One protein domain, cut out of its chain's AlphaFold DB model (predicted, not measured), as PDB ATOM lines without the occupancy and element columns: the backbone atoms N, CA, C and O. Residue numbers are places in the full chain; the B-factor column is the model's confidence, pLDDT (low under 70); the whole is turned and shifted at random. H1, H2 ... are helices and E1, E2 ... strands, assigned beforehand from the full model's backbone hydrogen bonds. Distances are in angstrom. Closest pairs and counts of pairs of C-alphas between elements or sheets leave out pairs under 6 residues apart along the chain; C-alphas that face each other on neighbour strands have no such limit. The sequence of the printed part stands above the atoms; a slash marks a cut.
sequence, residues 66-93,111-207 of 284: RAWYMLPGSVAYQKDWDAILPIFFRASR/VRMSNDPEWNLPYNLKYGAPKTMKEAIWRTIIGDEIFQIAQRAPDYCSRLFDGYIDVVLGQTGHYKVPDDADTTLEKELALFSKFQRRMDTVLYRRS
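Overview. This is residues 66 to 93 and 111 to 207 of the 284 residues of an uncharacterized protein of Fusarium sp. AF-6 (UniProt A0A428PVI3). Three helices, H3, H4 and H5, make a core in which each touches the other two at about right angles; a small strand hairpin, E1 and E2, lies by the last turn of H5, and the hairpin's tip, residues 71 to 76, sticks out. H1 follows the hairpin and packs on H3, as does the short H2, and three long links loop between the later helices. The printed part has 125 residues, with two named strands and then five named helices in the order E1, E2, H1, H2, H3, H4, H5; the sheet, E1 - E2, is antiparallel. The class is mostly helix. The whole is compact, with a radius of gyration of the C-alphas of 14.9 A, and spans 43 by 40 by 31 A.

Arrangement. E1, residues 68 to 70, and E2, residues 77 to 79, form an antiparallel hairpin at 147 degrees, with N 69 and O 78 2.9 A apart and N 78 and O 69 3.0 A apart, both within hydrogen-bond range. The closest C-alphas of E1 and H5, residues 185 to 203, are those of Trp 68 and Leu 203, 7.4 A apart. H3, residues 133 to 142, is the hub, touching four helices. It touches H5, at residues 195 to 203 alone, about perpendicular at 80 degrees; the closest C-alphas, of Ile 142 and Met 199, are 4.7 A apart. H4, residues 157 to 169, touches H3 with residues 157 to 161 alone, about perpendicular at 87 degrees, closest at the C-alphas of Trp 138 and Phe 161, 6.4 A. H5 touches H4 with residues 191 to 196 alone, about perpendicular at 77 degrees, closest at the C-alphas of Leu 160 and Phe 192, 5.8 A. H1, residues 81 to 91, and H3 only just touch, with 3 pairs of C-alphas within 8 A, the closest those of Phe 88 and Ile 137, 7.2 A; they run opposite ways at a steep tilt of 50 degrees. H2, residues 117 to 120, touches H3, closest at the C-alphas of Trp 119 and Lys 134, 4.8 A. H1 and H5 are apart. In H4 and H5 every O i to N i+4 pair is within hydrogen-bond range, in H1 5 of 7 and in H3 5 of 6; H2 is too short for such a pair.

Along the chain. E1 begins at C-alpha 68, (159.717, 107.841, 224.831), and is 7.0 A long; E2 is 6.8 A. H1 is 15.5 A, H2 5.5 A, H3 14.5 A and H4 17.0 A. H5, 26.9 A, ends at C-alpha 203, (164.461, 113.384, 225.957).

Size, cuts and confidence. The C-alphas of Gly 73 and Ala 129, the two farthest apart, are 45.1 A apart. Residues 94 to 110 are not printed, and C-alphas 93 and 111 are 20.2 A apart across this cut. The links H2 to H3, H3 to H4 and H4 to H5 are long. The mean pLDDT of the printed part is 81.1; 21 residues are under 70, among them residues 111 to 114, 147 to 150 and 169 to 174.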
ATOM      1  N   ARG A  66     164.642 103.943 222.837       90.75
ATOM      2  CA  ARG A  66     163.894 105.203 222.783       90.75
ATOM      3  C   ARG A  66     163.508 105.634 224.192       90.75
ATOM      4  O   ARG A  66     162.953 104.847 224.950       90.75
ATOM      5  N   ALA A  67     163.760 106.898 224.510       86.81
ATOM      6  CA  ALA A  67     163.427 107.499 225.799       86.81
ATOM      7  C   ALA A  67     161.930 107.842 225.927       86.81
ATOM      8  O   ALA A  67     161.513 108.485 226.891       86.81
ATOM      9  N   TRP A  68     161.117 107.466 224.938       82.69
ATOM     10  CA  TRP A  68     159.717 107.841 224.831       82.69
ATOM     11  C   TRP A  68     158.893 106.782 224.098       82.69
ATOM     12  O   TRP A  68     159.393 106.052 223.240       82.69
ATOM     13  N   TYR A  69     157.593 106.782 224.373       80.88
ATOM     14  CA  TYR A  69     156.588 106.045 223.616       80.88
ATOM     15  C   TYR A  69     155.365 106.922 223.334       80.88
ATOM     16  O   TYR A  69     155.056 107.865 224.066       80.88
ATOM     17  N   MET A  70     154.668 106.619 222.238       76.69
ATOM     18  CA  MET A  70     153.332 107.151 221.965       76.69
ATOM     19  C   MET A  70     152.309 106.091 222.342       76.69
ATOM     20  O   MET A  70     152.402 104.947 221.894       76.69
ATOM     21  N   LEU A  71     151.315 106.475 223.140       75.06
ATOM     22  CA  LEU A  71     150.181 105.602 223.415       75.06
ATOM     23  C   LEU A  71     149.368 105.401 222.125       75.06
ATOM     24  O   LEU A  71     149.068 106.388 221.446       75.06
ATOM     25  N   PRO A  72     148.971 104.160 221.785       72.94
ATOM     26  CA  PRO A  72     148.091 103.917 220.649       72.94
ATOM     27  C   PRO A  72     146.825 104.780 220.739       72.94
ATOM     28  O   PRO A  72     146.115 104.750 221.741       72.94
ATOM     29  N   GLY A  73     146.556 105.573 219.698       75.44
ATOM     30  CA  GLY A  73     145.401 106.479 219.651       75.44
ATOM     31  C   GLY A  73     145.586 107.832 220.354       75.44
ATOM     32  O   GLY A  73     144.640 108.612 220.391       75.44
ATOM     33  N   SER A  74     146.778 108.143 220.873       73.06
ATOM     34  CA  SER A  74     147.116 109.448 221.453       73.06
ATOM     35  C   SER A  74     148.183 110.172 220.631       73.06
ATOM     36  O   SER A  74     149.056 109.550 220.033       73.06
ATOM     37  N   VAL A  75     148.141 111.507 220.639       65.44
ATOM     38  CA  VAL A  75     149.204 112.376 220.092       65.44
ATOM     39  C   VAL A  75     150.196 112.792 221.196       65.44
ATOM     40  O   VAL A  75     151.172 113.493 220.937       65.44
ATOM     41  N   ALA A  76     149.963 112.370 222.444       69.62
ATOM     42  CA  ALA A  76     150.820 112.691 223.579       69.62
ATOM     43  C   ALA A  76     151.957 111.669 223.738       69.62
ATOM     44  O   ALA A  76     151.726 110.459 223.791       69.62
ATOM     45  N   TYR A  77     153.180 112.183 223.856       73.56
ATOM     46  CA  TYR A  77     154.390 111.414 224.135       73.56
ATOM     47  C   TYR A  77     154.546 111.224 225.644       73.56
ATOM     48  O   TYR A  77     154.325 112.163 226.413       73.56
ATOM     49  N   GLN A  78     154.962 110.035 226.068       80.06
ATOM     50  CA  GLN A  78     155.342 109.758 227.453       80.06
ATOM     51  C   GLN A  78     156.790 109.285 227.511       80.06
ATOM     52  O   GLN A  78     157.259 108.631 226.583       80.06
ATOM     53  N   LYS A  79     157.505 109.655 228.579       85.94
ATOM     54  CA  LYS A  79     158.887 109.215 228.806       85.94
ATOM     55  C   LYS A  79     158.887 107.766 229.257       85.94
ATOM     56  O   LYS A  79     158.072 107.389 230.098       85.94
ATOM     57  N   ASP A  80     159.823 107.000 228.730       86.44
ATOM     58  CA  ASP A  80     159.974 105.589 229.049       86.44
ATOM     59  C   ASP A  80     161.108 105.389 230.061       86.44
ATOM     60  O   ASP A  80     162.238 105.052 229.715       86.44
ATOM     61  N   TRP A  81     160.835 105.658 231.338       85.94
ATOM     62  CA  TRP A  81     161.836 105.454 232.392       85.94
ATOM     63  C   TRP A  81     162.206 103.980 232.577       85.94
ATOM     64  O   TRP A  81     163.351 103.688 232.932       85.94
ATOM     65  N   ASP A  82     161.275 103.075 232.267       82.12
ATOM     66  CA  ASP A  82     161.487 101.627 232.293       82.12
ATOM     67  C   ASP A  82     162.445 101.176 231.178       82.12
ATOM     68  O   ASP A  82     163.133 100.172 231.333       82.12
ATOM     69  N   ALA A  83     162.554 101.938 230.088       84.94
ATOM     70  CA  ALA A  83     163.573 101.763 229.057       84.94
ATOM     71  C   ALA A  83     164.916 102.433 229.397       84.94
ATOM     72  O   ALA A  83     165.977 101.856 229.154       84.94
ATOM     73  N   ILE A  84     164.883 103.660 229.927       89.81
ATOM     74  CA  ILE A  84     166.076 104.501 230.122       89.81
ATOM     75  C   ILE A  84     166.946 103.988 231.275       89.81
ATOM     76  O   ILE A  84     168.148 103.772 231.112       89.81
ATOM     77  N   LEU A  85     166.348 103.804 232.457       89.38
ATOM     78  CA  LEU A  85     167.093 103.511 233.683       89.38
ATOM     79  C   LEU A  85     167.892 102.198 233.620       89.38
ATOM     80  O   LEU A  85     169.058 102.222 234.021       89.38
ATOM     81  N   PRO A  86     167.357 101.070 233.103       88.88
ATOM     82  CA  PRO A  86     168.129  99.832 233.024       88.88
ATOM     83  C   PRO A  86     169.426  99.971 232.224       88.88
ATOM     84  O   PRO A  86     170.445  99.413 232.628       88.88
ATOM     85  N   ILE A  87     169.396 100.716 231.114       90.88
ATOM     86  CA  ILE A  87     170.572 100.939 230.259       90.88
ATOM     87  C   ILE A  87     171.655 101.673 231.046       90.88
ATOM     88  O   ILE A  87     172.814 101.254 231.045       90.88
ATOM     89  N   PHE A  88     171.275 102.731 231.764       91.88
ATOM     90  CA  PHE A  88     172.218 103.519 232.553       91.88
ATOM     91  C   PHE A  88     172.793 102.721 233.724       91.88
ATOM     92  O   PHE A  88     174.010 102.663 233.882       91.88
ATOM     93  N   PHE A  89     171.961 102.020 234.500       89.44
ATOM     94  CA  PHE A  89     172.458 101.214 235.619       89.44
ATOM     95  C   PHE A  89     173.375 100.071 235.162       89.44
ATOM     96  O   PHE A  89     174.390  99.816 235.813       89.44
ATOM     97  N   ARG A  90     173.086  99.418 234.027       87.00
ATOM     98  CA  ARG A  90     173.989  98.400 233.464       87.00
ATOM     99  C   ARG A  90     175.349  98.976 233.073       87.00
ATOM    100  O   ARG A  90     176.347  98.289 233.263       87.00
ATOM    101  N   ALA A  91     175.410 100.224 232.611       86.06
ATOM    102  CA  ALA A  91     176.664 100.874 232.231       86.06
ATOM    103  C   ALA A  91     177.637 101.087 233.412       86.06
ATOM    104  O   ALA A  91     178.844 101.069 233.203       86.06
ATOM    105  N   SER A  92     177.149 101.219 234.657       73.94
ATOM    106  CA  SER A  92     178.031 101.280 235.849       73.94
ATOM    107  C   SER A  92     178.700  99.958 236.219       73.94
ATOM    108  O   SER A  92     179.604  99.945 237.056       73.94
ATOM    109  N   ARG A  93     178.234  98.828 235.675       74.12
ATOM    110  CA  ARG A  93     178.712  97.513 236.104       74.12
ATOM    111  C   ARG A  93     179.955  97.138 235.293       74.12
ATOM    112  O   ARG A  93     179.892  97.161 234.065       74.12
ATOM    113  N   VAL A 111     159.561 100.859 240.589       54.47
ATOM    114  CA  VAL A 111     159.683 102.255 240.994       54.47
ATOM    115  C   VAL A 111     160.876 102.420 241.952       54.47
ATOM    116  O   VAL A 111     160.827 101.962 243.095       54.47
ATOM    117  N   ARG A 112     161.965 103.028 241.473       65.25
ATOM    118  CA  ARG A 112     163.144 103.308 242.298       65.25
ATOM    119  C   ARG A 112     162.917 104.629 243.011       65.25
ATOM    120  O   ARG A 112     162.767 105.659 242.362       65.25
ATOM    121  N   MET A 113     162.844 104.582 244.335       68.56
ATOM    122  CA  MET A 113     162.783 105.776 245.182       68.56
ATOM    123  C   MET A 113     164.126 106.503 245.157       68.56
ATOM    124  O   MET A 113     165.154 105.875 244.899       68.56
ATOM    125  N   SER A 114     164.143 107.804 245.456       69.25
ATOM    126  CA  SER A 114     165.385 108.597 245.534       69.25
ATOM    127  C   SER A 114     166.421 108.028 246.522       69.25
ATOM    128  O   SER A 114     167.619 108.262 246.378       69.25
ATOM    129  N   ASN A 115     165.974 107.231 247.499       72.00
ATOM    130  CA  ASN A 115     166.804 106.590 248.520       72.00
ATOM    131  C   ASN A 115     167.370 105.205 248.134       72.00
ATOM    132  O   ASN A 115     168.056 104.595 248.956       72.00
ATOM    133  N   ASP A 116     167.093 104.695 246.930       79.00
ATOM    134  CA  ASP A 116     167.613 103.401 246.471       79.00
ATOM    135  C   ASP A 116     169.160 103.420 246.421       79.00
ATOM    136  O   ASP A 116     169.752 104.340 245.846       79.00
ATOM    137  N   PRO A 117     169.857 102.429 247.014       81.31
ATOM    138  CA  PRO A 117     171.317 102.387 247.021       81.31
ATOM    139  C   PRO A 117     171.941 102.321 245.620       81.31
ATOM    140  O   PRO A 117     173.081 102.763 245.463       81.31
ATOM    141  N   GLU A 118     171.228 101.826 244.600       83.00
ATOM    142  CA  GLU A 118     171.752 101.764 243.232       83.00
ATOM    143  C   GLU A 118     172.066 103.158 242.653       83.00
ATOM    144  O   GLU A 118     172.985 103.300 241.847       83.00
ATOM    145  N   TRP A 119     171.384 104.212 243.114       85.06
ATOM    146  CA  TRP A 119     171.693 105.600 242.744       85.06
ATOM    147  C   TRP A 119     173.114 106.025 243.145       85.06
ATOM    148  O   TRP A 119     173.720 106.871 242.484       85.06
ATOM    149  N   ASN A 120     173.665 105.414 244.197       87.19
ATOM    150  CA  ASN A 120     174.997 105.706 244.723       87.19
ATOM    151  C   ASN A 120     176.088 104.786 244.157       87.19
ATOM    152  O   ASN A 120     177.234 104.864 244.602       87.19
ATOM    153  N   LEU A 121     175.762 103.924 243.183       86.75
ATOM    154  CA  LEU A 121     176.771 103.131 242.487       86.75
ATOM    155  C   LEU A 121     177.815 104.050 241.840       86.75
ATOM    156  O   LEU A 121     177.459 105.114 241.319       86.75
ATOM    157  N   PRO A 122     179.099 103.664 241.856       86.50
ATOM    158  CA  PRO A 122     180.139 104.465 241.241       86.50
ATOM    159  C   PRO A 122     179.989 104.446 239.717       86.50
ATOM    160  O   PRO A 122     179.909 103.388 239.095       86.50
ATOM    161  N   TYR A 123     179.993 105.628 239.113       87.94
ATOM    162  CA  TYR A 123     180.126 105.816 237.675       87.94
ATOM    163  C   TYR A 123     181.581 106.187 237.374       87.94
ATOM    164  O   TYR A 123     181.975 107.356 237.396       87.94
ATOM    165  N   ASN A 124     182.398 105.151 237.177       79.62
ATOM    166  CA  ASN A 124     183.840 105.265 236.979       79.62
ATOM    167  C   ASN A 124     184.170 105.233 235.491       79.62
ATOM    168  O   ASN A 124     184.451 104.180 234.922       79.62
ATOM    169  N   LEU A 125     184.147 106.405 234.873       74.38
ATOM    170  CA  LEU A 125     184.619 106.563 233.509       74.38
ATOM    171  C   LEU A 125     186.133 106.373 233.430       74.38
ATOM    172  O   LEU A 125     186.871 106.771 234.333       74.38
ATOM    173  N   LYS A 126     186.602 105.844 232.295       71.56
ATOM    174  CA  LYS A 126     188.035 105.778 231.969       71.56
ATOM    175  C   LYS A 126     188.705 107.156 232.056       71.56
ATOM    176  O   LYS A 126     189.865 107.256 232.444       71.56
ATOM    177  N   TYR A 127     187.957 108.209 231.726       71.06
ATOM    178  CA  TYR A 127     188.401 109.596 231.780       71.06
ATOM    179  C   TYR A 127     187.365 110.461 232.506       71.06
ATOM    180  O   TYR A 127     186.174 110.375 232.220       71.06
ATOM    181  N   GLY A 128     187.819 111.327 233.413       70.25
ATOM    182  CA  GLY A 128     186.959 112.249 234.159       70.25
ATOM    183  C   GLY A 128     187.029 112.057 235.672       70.25
ATOM    184  O   GLY A 128     187.719 111.175 236.177       70.25
ATOM    185  N   ALA A 129     186.346 112.934 236.406       76.06
ATOM    186  CA  ALA A 129     186.214 112.800 237.853       76.06
ATOM    187  C   ALA A 129     185.227 111.667 238.192       76.06
ATOM    188  O   ALA A 129     184.225 111.525 237.482       76.06
ATOM    189  N   PRO A 130     185.476 110.890 239.263       82.00
ATOM    190  CA  PRO A 130     184.528 109.888 239.730       82.00
ATOM    191  C   PRO A 130     183.233 110.565 240.185       82.00
ATOM    192  O   PRO A 130     183.271 111.609 240.840       82.00
ATOM    193  N   LYS A 131     182.094 109.964 239.838       89.81
ATOM    194  CA  LYS A 131     180.752 110.460 240.182       89.81
ATOM    195  C   LYS A 131     179.860 109.312 240.618       89.81
ATOM    196  O   LYS A 131     180.173 108.144 240.386       89.81
ATOM    197  N   THR A 132     178.724 109.643 241.213       92.00
ATOM    198  CA  THR A 132     177.655 108.661 241.421       92.00
ATOM    199  C   THR A 132     176.874 108.447 240.125       92.00
ATOM    200  O   THR A 132     176.787 109.338 239.277       92.00
ATOM    201  N   MET A 133     176.259 107.274 239.981       90.88
ATOM    202  CA  MET A 133     175.357 106.982 238.868       90.88
ATOM    203  C   MET A 133     174.178 107.963 238.845       90.88
ATOM    204  O   MET A 133     173.798 108.446 237.784       90.88
ATOM    205  N   LYS A 134     173.655 108.363 240.009       92.25
ATOM    206  CA  LYS A 134     172.658 109.435 240.110       92.25
ATOM    207  C   LYS A 134     173.123 110.724 239.452       92.25
ATOM    208  O   LYS A 134     172.361 111.304 238.682       92.25
ATOM    209  N   GLU A 135     174.349 111.161 239.744       92.94
ATOM    210  CA  GLU A 135     174.902 112.370 239.142       92.94
ATOM    211  C   GLU A 135     174.987 112.266 237.624       92.94
ATOM    212  O   GLU A 135     174.510 113.151 236.913       92.94
ATOM    213  N   ALA A 136     175.517 111.148 237.137       93.38
ATOM    214  CA  ALA A 136     175.616 110.878 235.713       93.38
ATOM    215  C   ALA A 136     174.240 110.898 235.027       93.38
ATOM    216  O   ALA A 136     174.084 111.503 233.966       93.38
ATOM    217  N   ILE A 137     173.221 110.289 235.642       94.12
ATOM    218  CA  ILE A 137     171.865 110.216 235.086       94.12
ATOM    219  C   ILE A 137     171.224 111.599 235.025       94.12
ATOM    220  O   ILE A 137     170.750 111.990 233.957       94.12
ATOM    221  N   TRP A 138     171.190 112.349 236.135       93.81
ATOM    222  CA  TRP A 138     170.477 113.628 236.131       93.81
ATOM    223  C   TRP A 138     171.149 114.647 235.216       93.81
ATOM    224  O   TRP A 138     170.442 115.420 234.571       93.81
ATOM    225  N   ARG A 139     172.484 114.619 235.096       93.12
ATOM    226  CA  ARG A 139     173.214 115.427 234.112       93.12
ATOM    227  C   ARG A 139     172.865 114.992 232.690       93.12
ATOM    228  O   ARG A 139     172.481 115.832 231.882       93.12
ATOM    229  N   THR A 140     172.852 113.692 232.406       93.50
ATOM    230  CA  THR A 140     172.518 113.144 231.080       93.50
ATOM    231  C   THR A 140     171.124 113.540 230.593       93.50
ATOM    232  O   THR A 140     170.970 114.034 229.475       93.50
ATOM    233  N   ILE A 141     170.094 113.382 231.426       92.44
ATOM    234  CA  ILE A 141     168.696 113.626 231.025       92.44
ATOM    235  C   ILE A 141     168.358 115.110 230.841       92.44
ATOM    236  O   ILE A 141     167.328 115.416 230.250       92.44
ATOM    237  N   ILE A 142     169.200 116.027 231.331       91.06
ATOM    238  CA  ILE A 142     169.071 117.476 231.089       91.06
ATOM    239  C   ILE A 142     170.167 118.023 230.164       91.06
ATOM    240  O   ILE A 142     170.213 119.231 229.916       91.06
ATOM    241  N   GLY A 143     171.050 117.161 229.650       87.56
ATOM    242  CA  GLY A 143     172.219 117.564 228.868       87.56
ATOM    243  C   GLY A 143     173.173 118.485 229.638       87.56
ATOM    244  O   GLY A 143     173.754 119.386 229.042       87.56
ATOM    245  N   ASP A 144     173.258 118.308 230.962       86.75
ATOM    246  CA  ASP A 144     174.087 119.055 231.921       86.75
ATOM    247  C   ASP A 144     173.994 120.578 231.749       86.75
ATOM    248  O   ASP A 144     174.981 121.297 231.847       86.75
ATOM    249  N   GLU A 145     172.793 121.085 231.464       81.44
ATOM    250  CA  GLU A 145     172.507 122.511 231.302       81.44
ATOM    251  C   GLU A 145     171.033 122.771 231.641       81.44
ATOM    252  O   GLU A 145     170.170 122.058 231.146       81.44
ATOM    253  N   ILE A 146     170.719 123.810 232.427       78.19
ATOM    254  CA  ILE A 146     169.329 124.131 232.828       78.19
ATOM    255  C   ILE A 146     168.831 125.502 232.336       78.19
ATOM    256  O   ILE A 146     167.637 125.681 232.098       78.19
ATOM    257  N   PHE A 147     169.728 126.477 232.157       69.25
ATOM    258  CA  PHE A 147     169.348 127.868 231.874       69.25
ATOM    259  C   PHE A 147     169.476 128.291 230.409       69.25
ATOM    260  O   PHE A 147     169.118 129.421 230.104       69.25
ATOM    261  N   GLN A 148     169.950 127.415 229.514       63.75
ATOM    262  CA  GLN A 148     170.290 127.772 228.124       63.75
ATOM    263  C   GLN A 148     171.376 128.872 228.038       63.75
ATOM    264  O   GLN A 148     171.399 129.661 227.096       63.75
ATOM    265  N   ILE A 149     172.251 128.961 229.050       57.75
ATOM    266  CA  ILE A 149     173.325 129.973 229.158       57.75
ATOM    267  C   ILE A 149     174.707 129.342 228.878       57.75
ATOM    268  O   ILE A 149     175.734 129.934 229.193       57.75
ATOM    269  N   ALA A 150     174.776 128.150 228.267       60.00
ATOM    270  CA  ALA A 150     176.041 127.448 228.005       60.00
ATOM    271  C   ALA A 150     176.906 127.274 229.273       60.00
ATOM    272  O   ALA A 150     178.130 127.397 229.244       60.00
ATOM    273  N   GLN A 151     176.248 127.026 230.407       71.62
ATOM    274  CA  GLN A 151     176.879 126.734 231.690       71.62
ATOM    275  C   GLN A 151     176.425 125.363 232.176       71.62
ATOM    276  O   GLN A 151     175.254 125.008 232.004       71.62
ATOM    277  N   ARG A 152     177.350 124.644 232.828       81.75
ATOM    278  CA  ARG A 152     177.058 123.349 233.450       81.75
ATOM    279  C   ARG A 152     175.909 123.493 234.438       81.75
ATOM    280  O   ARG A 152     175.805 124.506 235.139       81.75
ATOM    281  N   ALA A 153     175.054 122.483 234.496       86.12
ATOM    282  CA  ALA A 153     173.960 122.470 235.445       86.12
ATOM    283  C   ALA A 153     174.519 122.459 236.884       86.12
ATOM    284  O   ALA A 153     175.391 121.638 237.196       86.12
ATOM    285  N   PRO A 154     174.050 123.362 237.765       89.62
ATOM    286  CA  PRO A 154     174.528 123.412 239.143       89.62
ATOM    287  C   PRO A 154     174.123 122.173 239.948       89.62
ATOM    288  O   PRO A 154     173.072 121.583 239.697       89.62
ATOM    289  N   ASP A 155     174.886 121.853 240.992       89.88
ATOM    290  CA  ASP A 155     174.708 120.617 241.770       89.88
ATOM    291  C   ASP A 155     173.371 120.536 242.528       89.88
ATOM    292  O   ASP A 155     172.885 119.436 242.801       89.88
ATOM    293  N   TYR A 156     172.700 121.669 242.788       87.62
ATOM    294  CA  TYR A 156     171.344 121.657 243.359       87.62
ATOM    295  C   TYR A 156     170.325 120.948 242.448       87.62
ATOM    296  O   TYR A 156     169.264 120.543 242.924       87.62
ATOM    297  N   CYS A 157     170.625 120.755 241.156       90.31
ATOM    298  CA  CYS A 157     169.784 119.969 240.250       90.31
ATOM    299  C   CYS A 157     169.637 118.512 240.713       90.31
ATOM    300  O   CYS A 157     168.610 117.902 240.438       90.31
ATOM    301  N   SER A 158     170.601 117.983 241.475       90.56
ATOM    302  CA  SER A 158     170.501 116.666 242.117       90.56
ATOM    303  C   SER A 158     169.274 116.571 243.037       90.56
ATOM    304  O   SER A 158     168.534 115.591 242.996       90.56
ATOM    305  N   ARG A 159     168.989 117.637 243.796       87.75
ATOM    306  CA  ARG A 159     167.831 117.735 244.699       87.75
ATOM    307  C   ARG A 159     166.510 117.877 243.933       87.75
ATOM    308  O   ARG A 159     165.500 117.300 244.321       87.75
ATOM    309  N   LEU A 160     166.524 118.604 242.810       89.62
ATOM    310  CA  LEU A 160     165.371 118.678 241.901       89.62
ATOM    311  C   LEU A 160     165.076 117.311 241.269       89.62
ATOM    312  O   LEU A 160     163.914 116.939 241.118       89.62
ATOM    313  N   PHE A 161     166.125 116.561 240.924       90.75
ATOM    314  CA  PHE A 161     166.005 115.203 240.415       90.75
ATOM    315  C   PHE A 161     165.407 114.255 241.458       90.75
ATOM    316  O   PHE A 161     164.499 113.509 241.113       90.75
ATOM    317  N   ASP A 162     165.817 114.336 242.726       87.06
ATOM    318  CA  ASP A 162     165.211 113.538 243.804       87.06
ATOM    319  C   ASP A 162     163.708 113.753 243.904       87.06
ATOM    320  O   ASP A 162     162.935 112.799 243.827       87.06
ATOM    321  N   GLY A 163     163.274 115.012 243.985       84.19
ATOM    322  CA  GLY A 163     161.844 115.277 244.042       84.19
ATOM    323  C   GLY A 163     161.122 114.933 242.735       84.19
ATOM    324  O   GLY A 163     159.945 114.588 242.776       84.19
ATOM    325  N   TYR A 164     161.794 114.943 241.577       86.00
ATOM    326  CA  TYR A 164     161.214 114.411 240.338       86.00
ATOM    327  C   TYR A 164     160.979 112.903 240.445       86.00
ATOM    328  O   TYR A 164     159.889 112.435 240.123       86.00
ATOM    329  N   ILE A 165     161.972 112.152 240.920       83.25
ATOM    330  CA  ILE A 165     161.887 110.704 241.125       83.25
ATOM    331  C   ILE A 165     160.772 110.374 242.124       83.25
ATOM    332  O   ILE A 165     159.909 109.549 241.827       83.25
ATOM    333  N   ASP A 166     160.699 111.080 243.249       79.31
ATOM    334  CA  ASP A 166     159.688 110.825 244.279       79.31
ATOM    335  C   ASP A 166     158.262 111.180 243.822       79.31
ATOM    336  O   ASP A 166     157.294 110.508 244.191       79.31
ATOM    337  N   VAL A 167     158.103 112.213 242.990       77.75
ATOM    338  CA  VAL A 167     156.796 112.619 242.446       77.75
ATOM    339  C   VAL A 167     156.357 111.721 241.299       77.75
ATOM    340  O   VAL A 167     155.221 111.244 241.292       77.75
ATOM    341  N   VAL A 168     157.236 111.522 240.316       71.56
ATOM    342  CA  VAL A 168     156.905 110.878 239.041       71.56
ATOM    343  C   VAL A 168     157.027 109.368 239.139       71.56
ATOM    344  O   VAL A 168     156.096 108.668 238.749       71.56
ATOM    345  N   LEU A 169     158.137 108.855 239.675       68.12
ATOM    346  CA  LEU A 169     158.289 107.413 239.862       68.12
ATOM    347  C   LEU A 169     157.546 106.965 241.119       68.12
ATOM    348  O   LEU A 169     156.833 105.968 241.071       68.12
ATOM    349  N   GLY A 170     157.639 107.724 242.213       64.38
ATOM    350  CA  GLY A 170     157.017 107.372 243.492       64.38
ATOM    351  C   GLY A 170     155.519 107.584 243.618       64.38
ATOM    352  O   GLY A 170     154.956 107.217 244.646       64.38
ATOM    353  N   GLN A 171     154.862 108.145 242.598       61.56
ATOM    354  CA  GLN A 171     153.409 108.361 242.571       61.56
ATOM    355  C   GLN A 171     152.876 109.148 243.785       61.56
ATOM    356  O   GLN A 171     151.705 109.043 244.143       61.56
ATOM    357  N   THR A 172     153.720 109.964 244.426       61.03
ATOM    358  CA  THR A 172     153.349 110.728 245.630       61.03
ATOM    359  C   THR A 172     152.470 111.945 245.319       61.03
ATOM    360  O   THR A 172     151.852 112.511 246.220       61.03
ATOM    361  N   GLY A 173     152.391 112.348 244.044       60.53
ATOM    362  CA  GLY A 173     151.471 113.367 243.526       60.53
ATOM    363  C   GLY A 173     151.864 114.824 243.797       60.53
ATOM    364  O   GLY A 173     151.396 115.710 243.081       60.53
ATOM    365  N   HIS A 174     152.752 115.098 244.762       65.31
ATOM    366  CA  HIS A 174     153.169 116.458 245.119       65.31
ATOM    367  C   HIS A 174     154.672 116.553 245.393       65.31
ATOM    368  O   HIS A 174     155.205 115.815 246.219       65.31
ATOM    369  N   TYR A 175     155.340 117.505 244.731       70.56
ATOM    370  CA  TYR A 175     156.735 117.841 245.017       70.56
ATOM    371  C   TYR A 175     156.834 118.419 246.426       70.56
ATOM    372  O   TYR A 175     156.263 119.474 246.713       70.56
ATOM    373  N   LYS A 176     157.541 117.716 247.312       70.94
ATOM    374  CA  LYS A 176     157.869 118.219 248.642       70.94
ATOM    375  C   LYS A 176     159.150 119.026 248.534       70.94
ATOM    376  O   LYS A 176     160.201 118.469 248.232       70.94
ATOM    377  N   VAL A 177     159.048 120.331 248.766       69.56
ATOM    378  CA  VAL A 177     160.235 121.174 248.920       69.56
ATOM    379  C   VAL A 177     160.989 120.696 250.161       69.56
ATOM    380  O   VAL A 177     160.367 120.614 251.218       69.56
ATOM    381  N   PRO A 178     162.283 120.362 250.046       70.44
ATOM    382  CA  PRO A 178     163.119 120.030 251.191       70.44
ATOM    383  C   PRO A 178     163.119 121.153 252.230       70.44
ATOM    384  O   PRO A 178     163.208 122.328 251.871       70.44
ATOM    385  N   ASP A 179     163.027 120.785 253.508       69.00
ATOM    386  CA  ASP A 179     162.947 121.737 254.625       69.00
ATOM    387  C   ASP A 179     164.207 122.622 254.748       69.00
ATOM    388  O   ASP A 179     164.164 123.686 255.361       69.00
ATOM    389  N   ASP A 180     165.321 122.196 254.146       67.56
ATOM    390  CA  ASP A 180     166.621 122.871 254.104       67.56
ATOM    391  C   ASP A 180     166.838 123.730 252.844       67.56
ATOM    392  O   ASP A 180     167.943 124.216 252.602       67.56
ATOM    393  N   ALA A 181     165.812 123.933 252.012       67.81
ATOM    394  CA  ALA A 181     165.948 124.769 250.827       67.81
ATOM    395  C   ALA A 181     166.179 126.247 251.209       67.81
ATOM    396  O   ALA A 181     165.275 126.929 251.686       67.81
ATOM    397  N   ASP A 182     167.355 126.788 250.871       68.75
ATOM    398  CA  ASP A 182     167.739 128.207 251.046       68.75
ATOM    399  C   ASP A 182     166.912 129.208 250.196       68.75
ATOM    400  O   ASP A 182     167.256 130.387 250.061       68.75
ATOM    401  N   THR A 183     165.821 128.763 249.562       74.94
ATOM    402  CA  THR A 183     165.012 129.580 248.650       74.94
ATOM    403  C   THR A 183     163.532 129.561 249.015       74.94
ATOM    404  O   THR A 183     163.044 128.691 249.727       74.94
ATOM    405  N   THR A 184     162.788 130.560 248.535       83.00
ATOM    406  CA  THR A 184     161.337 130.606 248.742       83.00
ATOM    407  C   THR A 184     160.647 129.476 247.977       83.00
ATOM    408  O   THR A 184     161.077 129.123 246.878       83.00
ATOM    409  N   LEU A 185     159.524 128.972 248.506       81.88
ATOM    410  CA  LEU A 185     158.682 127.953 247.856       81.88
ATOM    411  C   LEU A 185     158.417 128.270 246.372       81.88
ATOM    412  O   LEU A 185     158.565 127.410 245.511       81.88
ATOM    413  N   GLU A 186     158.082 129.523 246.056       84.38
ATOM    414  CA  GLU A 186     157.839 129.974 244.679       84.38
ATOM    415  C   GLU A 186     159.068 129.827 243.769       84.38
ATOM    416  O   GLU A 186     158.952 129.369 242.632       84.38
ATOM    417  N   LYS A 187     160.257 130.202 244.261       85.56
ATOM    418  CA  LYS A 187     161.509 130.094 243.495       85.56
ATOM    419  C   LYS A 187     161.882 128.638 243.270       85.56
ATOM    420  O   LYS A 187     162.295 128.282 242.168       85.56
ATOM    421  N   GLU A 188     161.701 127.811 244.287       85.00
ATOM    422  CA  GLU A 188     161.974 126.385 244.225       85.00
ATOM    423  C   GLU A 188     161.069 125.680 243.203       85.00
ATOM    424  O   GLU A 188     161.557 124.971 242.323       85.00
ATOM    425  N   LEU A 189     159.759 125.946 243.242       85.12
ATOM    426  CA  LEU A 189     158.807 125.420 242.258       85.12
ATOM    427  C   LEU A 189     159.128 125.899 240.834       85.12
ATOM    428  O   LEU A 189     158.990 125.136 239.872       85.12
ATOM    429  N   ALA A 190     159.602 127.140 240.681       88.00
ATOM    430  CA  ALA A 190     160.047 127.657 239.392       88.00
ATOM    431  C   ALA A 190     161.316 126.948 238.881       88.00
ATOM    432  O   ALA A 190     161.420 126.681 237.682       88.00
ATOM    433  N   LEU A 191     162.274 126.624 239.759       88.75
ATOM    434  CA  LEU A 191     163.460 125.833 239.407       88.75
ATOM    435  C   LEU A 191     163.081 124.405 239.016       88.75
ATOM    436  O   LEU A 191     163.529 123.928 237.973       88.75
ATOM    437  N   PHE A 192     162.207 123.760 239.788       87.69
ATOM    438  CA  PHE A 192     161.698 122.428 239.479       87.69
ATOM    439  C   PHE A 192     160.999 122.390 238.112       87.69
ATOM    440  O   PHE A 192     161.317 121.551 237.270       87.69
ATOM    441  N   SER A 193     160.143 123.375 237.828       87.12
ATOM    442  CA  SER A 193     159.474 123.502 236.525       87.12
ATOM    443  C   SER A 193     160.470 123.681 235.370       87.12
ATOM    444  O   SER A 193     160.297 123.104 234.296       87.12
ATOM    445  N   LYS A 194     161.544 124.462 235.572       89.44
ATOM    446  CA  LYS A 194     162.617 124.624 234.573       89.44
ATOM    447  C   LYS A 194     163.381 123.324 234.342       89.44
ATOM    448  O   LYS A 194     163.653 122.989 233.191       89.44
ATOM    449  N   PHE A 195     163.696 122.602 235.414       89.38
ATOM    450  CA  PHE A 195     164.359 121.303 235.358       89.38
ATOM    451  C   PHE A 195     163.525 120.289 234.567       89.38
ATOM    452  O   PHE A 195     164.032 119.687 233.621       89.38
ATOM    453  N   GLN A 196     162.225 120.185 234.866       87.38
ATOM    454  CA  GLN A 196     161.293 119.332 234.121       87.38
ATOM    455  C   GLN A 196     161.226 119.720 232.643       87.38
ATOM    456  O   GLN A 196     161.414 118.868 231.780       87.38
ATOM    457  N   ARG A 197     161.043 121.010 232.335       86.94
ATOM    458  CA  ARG A 197     160.986 121.480 230.944       86.94
ATOM    459  C   ARG A 197     162.256 121.132 230.175       86.94
ATOM    460  O   ARG A 197     162.185 120.730 229.020       86.94
ATOM    461  N   ARG A 198     163.423 121.291 230.802       87.62
ATOM    462  CA  ARG A 198     164.694 120.948 230.165       87.62
ATOM    463  C   ARG A 198     164.790 119.456 229.884       87.62
ATOM    464  O   ARG A 198     165.151 119.083 228.772       87.62
ATOM    465  N   MET A 199     164.447 118.628 230.862       89.31
ATOM    466  CA  MET A 199     164.410 117.181 230.700       89.31
ATOM    467  C   MET A 199     163.476 116.762 229.556       89.31
ATOM    468  O   MET A 199     163.837 115.923 228.735       89.31
ATOM    469  N   ASP A 200     162.304 117.394 229.456       86.31
ATOM    470  CA  ASP A 200     161.359 117.172 228.362       86.31
ATOM    471  C   ASP A 200     161.996 117.484 227.007       86.31
ATOM    472  O   ASP A 200     161.936 116.656 226.103       86.31
ATOM    473  N   THR A 201     162.652 118.639 226.872       84.75
ATOM    474  CA  THR A 201     163.337 119.035 225.633       84.75
ATOM    475  C   THR A 201     164.453 118.062 225.250       84.75
ATOM    476  O   THR A 201     164.620 117.762 224.071       84.75
ATOM    477  N   VAL A 202     165.223 117.577 226.225       87.00
ATOM    478  CA  VAL A 202     166.388 116.714 225.979       87.00
ATOM    479  C   VAL A 202     165.988 115.287 225.633       87.00
ATOM    480  O   VAL A 202     166.660 114.665 224.820       87.00
ATOM    481  N   LEU A 203     164.906 114.760 226.207       88.62
ATOM    482  CA  LEU A 203     164.461 113.384 225.957       88.62
ATOM    483  C   LEU A 203     163.432 113.269 224.823       88.62
ATOM    484  O   LEU A 203     163.155 112.164 224.351       88.62
ATOM    485  N   TYR A 204     162.847 114.384 224.376       84.38
ATOM    486  CA  TYR A 204     161.852 114.377 223.310       84.38
ATOM    487  C   TYR A 204     162.444 113.878 221.992       84.38
ATOM    488  O   TYR A 204     163.310 114.530 221.409       84.38
ATOM    489  N   ARG A 205     161.918 112.757 221.482       83.06
ATOM    490  CA  ARG A 205     162.387 112.151 220.228       83.06
ATOM    491  C   ARG A 205     163.882 111.824 220.241       83.06
ATOM    492  O   ARG A 205     164.615 112.095 219.285       83.06
ATOM    493  N   ARG A 206     164.332 111.272 221.372       89.88
ATOM    494  CA  ARG A 206     165.699 110.795 221.574       89.88
ATOM    495  C   ARG A 206     165.736 109.379 222.139       89.88
ATOM    496  O   ARG A 206     164.790 108.917 222.781       89.88
ATOM    497  N   SER A 207     166.883 108.731 221.968       92.44
ATOM    498  CA  SER A 207     167.200 107.436 222.567       92.44
ATOM    499  C   SER A 207     168.223 107.602 223.684       92.44
ATOM    500  O   SER A 207     169.226 108.298 223.514       92.44
TER     501      SER A 207